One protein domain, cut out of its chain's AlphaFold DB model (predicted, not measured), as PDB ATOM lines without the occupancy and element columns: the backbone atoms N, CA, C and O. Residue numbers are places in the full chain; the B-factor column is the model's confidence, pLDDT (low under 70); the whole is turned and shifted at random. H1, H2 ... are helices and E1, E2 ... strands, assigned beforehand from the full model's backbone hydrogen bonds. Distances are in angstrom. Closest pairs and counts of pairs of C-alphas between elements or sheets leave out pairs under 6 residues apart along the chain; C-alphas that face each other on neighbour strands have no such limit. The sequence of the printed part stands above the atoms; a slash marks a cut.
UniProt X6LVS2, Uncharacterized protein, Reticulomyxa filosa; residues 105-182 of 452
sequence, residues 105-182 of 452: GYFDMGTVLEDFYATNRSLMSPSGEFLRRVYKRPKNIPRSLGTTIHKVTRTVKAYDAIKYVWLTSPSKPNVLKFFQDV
ATOM      1  N   GLY A 105     466.187 292.538 254.114       68.75
ATOM      2  CA  GLY A 105     467.157 291.449 254.144       68.75
ATOM      3  C   GLY A 105     466.611 290.247 253.392       68.75
ATOM      4  O   GLY A 105     465.392 290.084 253.288       68.75
ATOM      5  N   TYR A 106     467.503 289.406 252.877       77.94
ATOM      6  CA  TYR A 106     467.121 288.062 252.462       77.94
ATOM      7  C   TYR A 106     466.807 287.245 253.710       77.94
ATOM      8  O   TYR A 106     467.670 287.029 254.553       77.94
ATOM      9  N   PHE A 107     465.559 286.820 253.830       80.81
ATOM     10  CA  PHE A 107     465.065 286.017 254.932       80.81
ATOM     11  C   PHE A 107     464.731 284.623 254.433       80.81
ATOM     12  O   PHE A 107     464.082 284.484 253.392       80.81
ATOM     13  N   ASP A 108     465.186 283.610 255.164       83.06
ATOM     14  CA  ASP A 108     464.876 282.219 254.863       83.06
ATOM     15  C   ASP A 108     463.420 281.921 255.235       83.06
ATOM     16  O   ASP A 108     463.041 281.849 256.404       83.06
ATOM     17  N   MET A 109     462.591 281.773 254.207       85.12
ATOM     18  CA  MET A 109     461.172 281.486 254.346       85.12
ATOM     19  C   MET A 109     460.909 280.015 254.673       85.12
ATOM     20  O   MET A 109     459.752 279.689 254.911       85.12
ATOM     21  N   GLY A 110     461.921 279.135 254.691       85.69
ATOM     22  CA  GLY A 110     461.745 277.708 254.975       85.69
ATOM     23  C   GLY A 110     460.999 277.480 256.288       85.69
ATOM     24  O   GLY A 110     459.896 276.943 256.285       85.69
ATOM     25  N   THR A 111     461.516 278.046 257.380       81.75
ATOM     26  CA  THR A 111     460.893 277.950 258.716       81.75
ATOM     27  C   THR A 111     459.497 278.576 258.797       81.75
ATOM     28  O   THR A 111     458.656 278.125 259.566       81.75
ATOM     29  N   VAL A 112     459.229 279.620 258.007       85.06
ATOM     30  CA  VAL A 112     457.903 280.257 257.918       85.06
ATOM     31  C   VAL A 112     456.915 279.342 257.219       85.06
ATOM     32  O   VAL A 112     455.770 279.222 257.643       85.06
ATOM     33  N   LEU A 113     457.342 278.750 256.107       86.62
ATOM     34  CA  LEU A 113     456.511 277.867 255.309       86.62
ATOM     35  C   LEU A 113     456.225 276.581 256.083       86.62
ATOM     36  O   LEU A 113     455.077 276.164 256.108       86.62
ATOM     37  N   GLU A 114     457.220 276.010 256.764       85.56
ATOM     38  CA  GLU A 114     457.040 274.864 257.664       85.56
ATOM     39  C   GLU A 114     455.983 275.146 258.736       85.56
ATOM     40  O   GLU A 114     455.021 274.388 258.844       85.56
ATOM     41  N   ASP A 115     456.089 276.270 259.453       84.19
ATOM     42  CA  ASP A 115     455.093 276.682 260.454       84.19
ATOM     43  C   ASP A 115     453.704 276.927 259.829       84.19
ATOM     44  O   ASP A 115     452.668 276.524 260.362       84.19
ATOM     45  N   PHE A 116     453.658 277.534 258.642       90.06
ATOM     46  CA  PHE A 116     452.404 277.764 257.922       90.06
ATOM     47  C   PHE A 116     451.719 276.455 257.521       90.06
ATOM     48  O   PHE A 116     450.501 276.324 257.639       90.06
ATOM     49  N   TYR A 117     452.485 275.470 257.053       88.38
ATOM     50  CA  TYR A 117     451.957 274.158 256.698       88.38
ATOM     51  C   TYR A 117     451.567 273.347 257.936       88.38
ATOM     52  O   TYR A 117     450.503 272.730 257.923       88.38
ATOM     53  N   ALA A 118     452.348 273.423 259.017       87.56
ATOM     54  CA  ALA A 118     452.017 272.810 260.301       87.56
ATOM     55  C   ALA A 118     450.712 273.372 260.896       87.56
ATOM     56  O   ALA A 118     449.941 272.642 261.511       87.56
ATOM     57  N   THR A 119     450.402 274.648 260.640       88.44
ATOM     58  CA  THR A 119     449.147 275.303 261.058       88.44
ATOM     59  C   THR A 119     447.994 275.122 260.061       88.44
ATOM     60  O   THR A 119     447.087 275.956 259.992       88.44
ATOM     61  N   ASN A 120     448.026 274.052 259.256       90.12
ATOM     62  CA  ASN A 120     447.051 273.746 258.202       90.12
ATOM     63  C   ASN A 120     446.749 274.951 257.289       90.12
ATOM     64  O   ASN A 120     445.609 275.207 256.902       90.12
ATOM     65  N   ARG A 121     447.788 275.735 256.966       89.81
ATOM     66  CA  ARG A 121     447.714 276.925 256.105       89.81
ATOM     67  C   ARG A 121     446.792 278.029 256.642       89.81
ATOM     68  O   ARG A 121     446.231 278.803 255.862       89.81
ATOM     69  N   SER A 122     446.635 278.135 257.961       90.19
ATOM     70  CA  SER A 122     445.837 279.199 258.575       90.19
ATOM     71  C   SER A 122     446.422 280.581 258.267       90.19
ATOM     72  O   SER A 122     447.507 280.932 258.713       90.19
ATOM     73  N   LEU A 123     445.684 281.431 257.546       86.88
ATOM     74  CA  LEU A 123     446.099 282.825 257.286       86.88
ATOM     75  C   LEU A 123     446.078 283.714 258.543       86.88
ATOM     76  O   LEU A 123     446.560 284.854 258.502       86.88
ATOM     77  N   MET A 124     445.495 283.198 259.626       86.88
ATOM     78  CA  MET A 124     445.429 283.842 260.933       86.88
ATOM     79  C   MET A 124     446.558 283.399 261.870       86.88
ATOM     80  O   MET A 124     446.720 284.015 262.921       86.88
ATOM     81  N   SER A 125     447.346 282.377 261.515       86.81
ATOM     82  CA  SER A 125     448.558 282.044 262.271       86.81
ATOM     83  C   SER A 125     449.626 283.136 262.088       86.81
ATOM     84  O   SER A 125     449.573 283.897 261.112       86.81
ATOM     85  N   PRO A 126     450.623 283.237 262.987       85.69
ATOM     86  CA  PRO A 126     451.732 284.175 262.818       85.69
ATOM     87  C   PRO A 126     452.470 284.031 261.476       85.69
ATOM     88  O   PRO A 126     452.765 285.039 260.827       85.69
ATOM     89  N   SER A 127     452.715 282.798 261.018       88.25
ATOM     90  CA  SER A 127     453.290 282.514 259.694       88.25
ATOM     91  C   SER A 127     452.361 282.936 258.562       88.25
ATOM     92  O   SER A 127     452.819 283.567 257.608       88.25
ATOM     93  N   GLY A 128     451.054 282.692 258.679       88.12
ATOM     94  CA  GLY A 128     450.057 283.167 257.720       88.12
ATOM     95  C   GLY A 128     449.992 284.697 257.619       88.12
ATOM     96  O   GLY A 128     449.939 285.248 256.516       88.12
ATOM     97  N   GLU A 129     450.039 285.412 258.748       87.25
ATOM     98  CA  GLU A 129     450.093 286.879 258.775       87.25
ATOM     99  C   GLU A 129     451.381 287.397 258.119       87.25
ATOM    100  O   GLU A 129     451.324 288.301 257.281       87.25
ATOM    101  N   PHE A 130     452.531 286.808 258.450       87.12
ATOM    102  CA  PHE A 130     453.813 287.183 257.858       87.12
ATOM    103  C   PHE A 130     453.843 286.926 256.344       87.12
ATOM    104  O   PHE A 130     454.191 287.822 255.571       87.12
ATOM    105  N   LEU A 131     453.383 285.757 255.890       88.38
ATOM    106  CA  LEU A 131     453.302 285.423 254.468       88.38
ATOM    107  C   LEU A 131     452.391 286.382 253.699       88.38
ATOM    108  O   LEU A 131     452.743 286.753 252.584       88.38
ATOM    109  N   ARG A 132     451.280 286.858 254.278       88.81
ATOM    110  CA  ARG A 132     450.428 287.885 253.642       88.81
ATOM    111  C   ARG A 132     451.134 289.229 253.456       88.81
ATOM    112  O   ARG A 132     450.799 289.968 252.534       88.81
ATOM    113  N   ARG A 133     452.098 289.562 254.317       85.19
ATOM    114  CA  ARG A 133     452.901 290.789 254.190       85.19
ATOM    115  C   ARG A 133     453.997 290.643 253.136       85.19
ATOM    116  O   ARG A 133     454.272 291.596 252.409       85.19
ATOM    117  N   VAL A 134     454.598 289.456 253.036       85.31
ATOM    118  CA  VAL A 134     455.658 289.147 252.059       85.31
ATOM    119  C   VAL A 134     455.082 288.916 250.657       85.31
ATOM    120  O   VAL A 134     455.601 289.439 249.670       85.31
ATOM    121  N   TYR A 135     453.983 288.170 250.555       84.81
ATOM    122  CA  TYR A 135     453.315 287.819 249.308       84.81
ATOM    123  C   TYR A 135     452.032 288.635 249.141       84.81
ATOM    124  O   TYR A 135     451.047 288.418 249.839       84.81
ATOM    125  N   LYS A 136     452.001 289.520 248.133       81.50
ATOM    126  CA  LYS A 136     450.816 290.347 247.809       81.50
ATOM    127  C   LYS A 136     449.531 289.536 247.591       81.50
ATOM    128  O   LYS A 136     448.439 290.074 247.736       81.50
ATOM    129  N   ARG A 137     449.649 288.275 247.163       82.38
ATOM    130  CA  ARG A 137     448.521 287.368 246.925       82.38
ATOM    131  C   ARG A 137     448.838 285.996 247.534       82.38
ATOM    132  O   ARG A 137     449.898 285.462 247.207       82.38
ATOM    133  N   PRO A 138     447.931 285.387 248.322       77.75
ATOM    134  CA  PRO A 138     448.157 284.075 248.941       77.75
ATOM    135  C   PRO A 138     448.493 282.962 247.942       77.75
ATOM    136  O   PRO A 138     449.294 282.086 248.237       77.75
ATOM    137  N   LYS A 139     447.957 283.033 246.716       82.75
ATOM    138  CA  LYS A 139     448.259 282.070 245.644       82.75
ATOM    139  C   LYS A 139     449.726 282.057 245.190       82.75
ATOM    140  O   LYS A 139     450.129 281.120 244.514       82.75
ATOM    141  N   ASN A 140     450.502 283.084 245.541       84.06
ATOM    142  CA  ASN A 140     451.930 283.169 245.232       84.06
ATOM    143  C   ASN A 140     452.805 282.525 246.321       84.06
ATOM    144  O   ASN A 140     454.027 282.508 246.173       84.06
ATOM    145  N   ILE A 141     452.209 282.047 247.419       80.88
ATOM    146  CA  ILE A 141     452.927 281.285 248.440       80.88
ATOM    147  C   ILE A 141     453.357 279.962 247.787       80.88
ATOM    148  O   ILE A 141     452.494 279.261 247.247       80.88
ATOM    149  N   PRO A 142     454.660 279.623 247.790       81.00
ATOM    150  CA  PRO A 142     455.145 278.385 247.197       81.00
ATOM    151  C   PRO A 142     454.385 277.200 247.780       81.00
ATOM    152  O   PRO A 142     454.405 277.006 248.996       81.00
ATOM    153  N   ARG A 143     453.708 276.425 246.924       79.75
ATOM    154  CA  ARG A 143     453.139 275.132 247.319       79.75
ATOM    155  C   ARG A 143     454.299 274.237 247.742       79.75
ATOM    156  O   ARG A 143     455.330 274.257 247.075       79.75
ATOM    157  N   SER A 144     454.149 273.496 248.837       63.75
ATOM    158  CA  SER A 144     455.142 272.510 249.264       63.75
ATOM    159  C   SER A 144     455.351 271.505 248.128       63.75
ATOM    160  O   SER A 144     454.520 270.623 247.911       63.75
ATOM    161  N   LEU A 145     456.418 271.682 247.356       53.28
ATOM    162  CA  LEU A 145     456.936 270.649 246.471       53.28
ATOM    163  C   LEU A 145     457.665 269.663 247.386       53.28
ATOM    164  O   LEU A 145     458.398 270.093 248.273       53.28
ATOM    165  N   GLY A 146     457.331 268.380 247.263       55.06
ATOM    166  CA  GLY A 146     457.629 267.328 248.236       55.06
ATOM    167  C   GLY A 146     459.047 267.332 248.821       55.06
ATOM    168  O   GLY A 146     460.003 267.715 248.158       55.06
ATOM    169  N   THR A 147     459.106 266.904 250.089       55.91
ATOM    170  CA  THR A 147     460.254 266.493 250.936       55.91
ATOM    171  C   THR A 147     461.493 267.383 251.038       55.91
ATOM    172  O   THR A 147     462.279 267.187 251.960       55.91
ATOM    173  N   THR A 148     461.679 268.401 250.207       58.72
ATOM    174  CA  THR A 148     462.806 269.329 250.334       58.72
ATOM    175  C   THR A 148     462.330 270.739 250.034       58.72
ATOM    176  O   THR A 148     462.275 271.184 248.888       58.72
ATOM    177  N   ILE A 149     461.984 271.483 251.088       59.81
ATOM    178  CA  ILE A 149     461.834 272.932 250.978       59.81
ATOM    179  C   ILE A 149     463.243 273.474 250.718       59.81
ATOM    180  O   ILE A 149     464.012 273.725 251.643       59.81
ATOM    181  N   HIS A 150     463.624 273.596 249.444       58.56
ATOM    182  CA  HIS A 150     464.826 274.330 249.058       58.56
ATOM    183  C   HIS A 150     464.802 275.698 249.750       58.56
ATOM    184  O   HIS A 150     463.726 276.279 249.873       58.56
ATOM    185  N   LYS A 151     465.958 276.211 250.197       68.94
ATOM    186  CA  LYS A 151     466.084 277.517 250.875       68.94
ATOM    187  C   LYS A 151     465.388 278.623 250.070       68.94
ATOM    188  O   LYS A 151     465.987 279.240 249.189       68.94
ATOM    189  N   VAL A 152     464.114 278.881 250.365       77.38
ATOM    190  CA  VAL A 152     463.342 279.937 249.714       77.38
ATOM    191  C   VAL A 152     463.700 281.217 250.434       77.38
ATOM    192  O   VAL A 152     463.125 281.542 251.466       77.38
ATOM    193  N   THR A 153     464.650 281.969 249.895       81.62
ATOM    194  CA  THR A 153     464.960 283.288 250.442       81.62
ATOM    195  C   THR A 153     464.082 284.352 249.792       81.62
ATOM    196  O   THR A 153     463.827 284.349 248.584       81.62
ATOM    197  N   ARG A 154     463.569 285.280 250.602       83.31
ATOM    198  CA  ARG A 154     462.829 286.449 250.115       83.31
ATOM    199  C   ARG A 154     463.341 287.712 250.760       83.31
ATOM    200  O   ARG A 154     463.704 287.737 251.926       83.31
ATOM    201  N   THR A 155     463.319 288.783 249.985       80.56
ATOM    202  CA  THR A 155     463.628 290.120 250.469       80.56
ATOM    203  C   THR A 155     462.438 290.638 251.279       80.56
ATOM    204  O   THR A 155     461.433 291.066 250.709       80.56
ATOM    205  N   VAL A 156     462.529 290.574 252.606       80.06
ATOM    206  CA  VAL A 156     461.446 290.962 253.527       80.06
ATOM    207  C   VAL A 156     461.810 292.222 254.296       80.06
ATOM    208  O   VAL A 156     462.986 292.555 254.452       80.06
ATOM    209  N   LYS A 157     460.801 292.938 254.798       76.25
ATOM    210  CA  LYS A 157     461.051 294.041 255.724       76.25
ATOM    211  C   LYS A 157     461.577 293.474 257.038       76.25
ATOM    212  O   LYS A 157     460.979 292.559 257.600       76.25
ATOM    213  N   ALA A 158     462.637 294.091 257.546       70.19
ATOM    214  CA  ALA A 158     463.241 293.783 258.834       70.19
ATOM    215  C   ALA A 158     462.223 293.558 259.968       70.19
ATOM    216  O   ALA A 158     462.232 292.532 260.638       70.19
ATOM    217  N   TYR A 159     461.300 294.508 260.127       70.81
ATOM    218  CA  TYR A 159     460.264 294.474 261.156       70.81
ATOM    219  C   TYR A 159     459.353 293.249 261.056       70.81
ATOM    220  O   TYR A 159     459.049 292.627 262.068       70.81
ATOM    221  N   ASP A 160     458.920 292.893 259.845       76.94
ATOM    222  CA  ASP A 160     458.015 291.762 259.658       76.94
ATOM    223  C   ASP A 160     458.719 290.456 260.050       76.94
ATOM    224  O   ASP A 160     458.113 289.607 260.697       76.94
ATOM    225  N   ALA A 161     460.008 290.325 259.714       75.75
ATOM    226  CA  ALA A 161     460.825 289.170 260.079       75.75
ATOM    227  C   ALA A 161     461.008 289.055 261.598       75.75
ATOM    228  O   ALA A 161     460.813 287.978 262.159       75.75
ATOM    229  N   ILE A 162     461.324 290.174 262.263       72.31
ATOM    230  CA  ILE A 162     461.427 290.241 263.728       72.31
ATOM    231  C   ILE A 162     460.088 289.854 264.359       72.31
ATOM    232  O   ILE A 162     460.058 288.979 265.217       72.31
ATOM    233  N   LYS A 163     458.979 290.455 263.904       74.19
ATOM    234  CA  LYS A 163     457.632 290.172 264.422       74.19
ATOM    235  C   LYS A 163     457.254 288.699 264.240       74.19
ATOM    236  O   LYS A 163     456.658 288.119 265.138       74.19
ATOM    237  N   TYR A 164     457.574 288.098 263.096       80.81
ATOM    238  CA  TYR A 164     457.286 286.687 262.854       80.81
ATOM    239  C   TYR A 164     458.043 285.785 263.830       80.81
ATOM    240  O   TYR A 164     457.418 285.019 264.555       80.81
ATOM    241  N   VAL A 165     459.370 285.915 263.890       73.44
ATOM    242  CA  VAL A 165     460.196 285.051 264.747       73.44
ATOM    243  C   VAL A 165     459.905 285.248 266.217       73.44
ATOM    244  O   VAL A 165     459.911 284.282 266.972       73.44
ATOM    245  N   TRP A 166     459.551 286.466 266.606       68.06
ATOM    246  CA  TRP A 166     459.030 286.749 267.930       68.06
ATOM    247  C   TRP A 166     457.821 285.882 268.291       68.06
ATOM    248  O   TRP A 166     457.761 285.311 269.375       68.06
ATOM    249  N   LEU A 167     456.843 285.803 267.386       72.88
ATOM    250  CA  LEU A 167     455.584 285.107 267.635       72.88
ATOM    251  C   LEU A 167     455.725 283.584 267.582       72.88
ATOM    252  O   LEU A 167     454.936 282.896 268.221       72.88
ATOM    253  N   THR A 168     456.686 283.056 266.820       72.75
ATOM    254  CA  THR A 168     456.794 281.610 266.566       72.75
ATOM    255  C   THR A 168     457.970 280.935 267.246       72.75
ATOM    256  O   THR A 168     457.979 279.715 267.389       72.75
ATOM    257  N   SER A 169     459.005 281.674 267.634       68.06
ATOM    258  CA  SER A 169     460.229 281.095 268.186       68.06
ATOM    259  C   SER A 169     461.022 282.123 269.006       68.06
ATOM    260  O   SER A 169     462.126 282.497 268.602       68.06
ATOM    261  N   PRO A 170     460.523 282.543 270.187       57.78
ATOM    262  CA  PRO A 170     461.239 283.471 271.069       57.78
ATOM    263  C   PRO A 170     462.624 282.952 271.505       57.78
ATOM    264  O   PRO A 170     463.477 283.736 271.901       57.78
ATOM    265  N   SER A 171     462.871 281.643 271.385       55.59
ATOM    266  CA  SER A 171     464.146 280.983 271.683       55.59
ATOM    267  C   SER A 171     465.094 280.816 270.485       55.59
ATOM    268  O   SER A 171     466.209 280.334 270.681       55.59
ATOM    269  N   LYS A 172     464.709 281.178 269.243       57.69
ATOM    270  CA  LYS A 172     465.568 280.988 268.054       57.69
ATOM    271  C   LYS A 172     466.320 282.280 267.673       57.69
ATOM    272  O   LYS A 172     465.728 283.197 267.106       57.69
ATOM    273  N   PRO A 173     467.649 282.341 267.869       51.94
ATOM    274  CA  PRO A 173     468.444 283.575 267.794       51.94
ATOM    275  C   PRO A 173     468.791 284.059 266.376       51.94
ATOM    276  O   PRO A 173     469.289 285.168 266.197       51.94
ATOM    277  N   ASN A 174     468.565 283.254 265.335       52.88
ATOM    278  CA  ASN A 174     469.167 283.507 264.017       52.88
ATOM    279  C   ASN A 174     468.634 284.751 263.290       52.88
ATOM    280  O   ASN A 174     469.351 285.332 262.482       52.88
ATOM    281  N   VAL A 175     467.415 285.204 263.579       52.44
ATOM    282  CA  VAL A 175     466.829 286.373 262.891       52.44
ATOM    283  C   VAL A 175     467.387 287.691 263.385       52.44
ATOM    284  O   VAL A 175     467.410 288.684 262.663       52.44
ATOM    285  N   LEU A 176     467.937 287.672 264.585       55.41
ATOM    286  CA  LEU A 176     468.582 288.814 265.182       55.41
ATOM    287  C   LEU A 176     470.004 289.047 264.623       55.41
ATOM    288  O   LEU A 176     470.497 290.172 264.699       55.41
ATOM    289  N   LYS A 177     470.613 288.049 263.941       59.22
ATOM    290  CA  LYS A 177     471.887 288.217 263.201       59.22
ATOM    291  C   LYS A 177     471.816 289.351 262.186       59.22
ATOM    292  O   LYS A 177     472.772 290.097 262.023       59.22
ATOM    293  N   PHE A 178     470.660 289.517 261.549       54.50
ATOM    294  CA  PHE A 178     470.432 290.545 260.532       54.50
ATOM    295  C   PHE A 178     470.473 291.976 261.073       54.50
ATOM    296  O   PHE A 178     470.524 292.921 260.288       54.50
ATOM    297  N   PHE A 179     470.435 292.145 262.392       55.69
ATOM    298  CA  PHE A 179     470.322 293.446 263.036       55.69
ATOM    299  C   PHE A 179     471.445 293.725 264.016       55.69
ATOM    300  O   PHE A 179     471.307 294.587 264.884       55.69
ATOM    301  N   GLN A 180     472.551 292.993 263.881       54.00
ATOM    302  CA  GLN A 180     473.617 293.044 264.865       54.00
ATOM    303  C   GLN A 180     474.238 294.439 265.020       54.00
ATOM    304  O   GLN A 180     474.743 294.757 266.094       54.00
ATOM    305  N   ASP A 181     474.116 295.284 264.000       51.12
ATOM    306  CA  ASP A 181     474.821 296.565 263.951       51.12
ATOM    307  C   ASP A 181     473.887 297.754 264.115       51.12
ATOM    308  O   ASP A 181     474.314 298.890 263.935       51.12
ATOM    309  N   VAL A 182     472.600 297.518 264.395       56.81
ATOM    310  CA  VAL A 182     471.586 298.546 264.190       56.81
ATOM    311  C   VAL A 182     470.846 298.925 265.461       56.81
ATOM    312  O   VAL A 182     470.279 298.082 266.152       56.81
TER     313      VAL A 182
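This is residues 105 to 182 of the 452 residues of an uncharacterized protein of Reticulomyxa filosa (UniProt X6LVS2). Three short helices, H2, H3 and H4, stand side by side with H3 in the middle and alternate in direction, while H1 packs on H2 at a steep tilt and a small two-strand ribbon, E1 and E2, completes the body. A long link, residues 135 to 152, joins H2 to E2 and lies 10 to 18 A from the mean of the C-alphas. The printed part has 78 residues, with two named strands and four named helices in the order E1, H1, H2, E2, H3 and H4 along the chain; of the 45 residues in named elements helices hold 36 and strands 9, the class mostly helix, and the sheet E1 - E2 is antiparallel. The whole is compact, with a radius of gyration of the C-alphas of 12.1 A and spans of 36 by 25 by 25 A.

E1, residues 105 to 108, begins at C-alpha 105 (467.157, 291.449, 254.144). H1 is residues 110 to 118, 12.1 A long, and H2 residues 126 to 134, 12.5 A. E2, residues 153 to 157, spans 12.6 A. H3, residues 158 to 168, spans 15.8 A. H4, residues 173 to 179, spans 11.1 A and ends at C-alpha 179 (470.322, 293.446, 263.036).

E1 and E2 are antiparallel neighbours, with N 107 and O 154 2.8 A apart, within hydrogen-bond range. H1 touches H2, opposite ways at a steep tilt of 53 degrees; the closest C-alphas, of Phe 116 and Ser 127, are 5.1 A apart. H2 touches H3, opposite ways at a shallow tilt of 18 degrees; the closest C-alphas, of Pro 126 and Tyr 164, are 6.1 A apart. H3 and H4 form a helical hairpin and touch, with closest C-alphas Ile 162 and Val 175 at 6.7 A and a shallow tilt of 13 degrees. H2 and H4 are apart. Every O i to N i+4 pair is within hydrogen-bond range in H1, H2 and H3; in H4 0 of 3 are, beside 3 of 4 O i to N i+3 pairs.

The farthest C-alphas, of Gly 146 and Val 182, are 37.7 A apart. The printed part has no cut, and the link from H2 to E2 is long. The mean pLDDT of the printed part is 75.0; residue 105, residues 144 to 151, residue 166 and residues 169 to 182 are under 70.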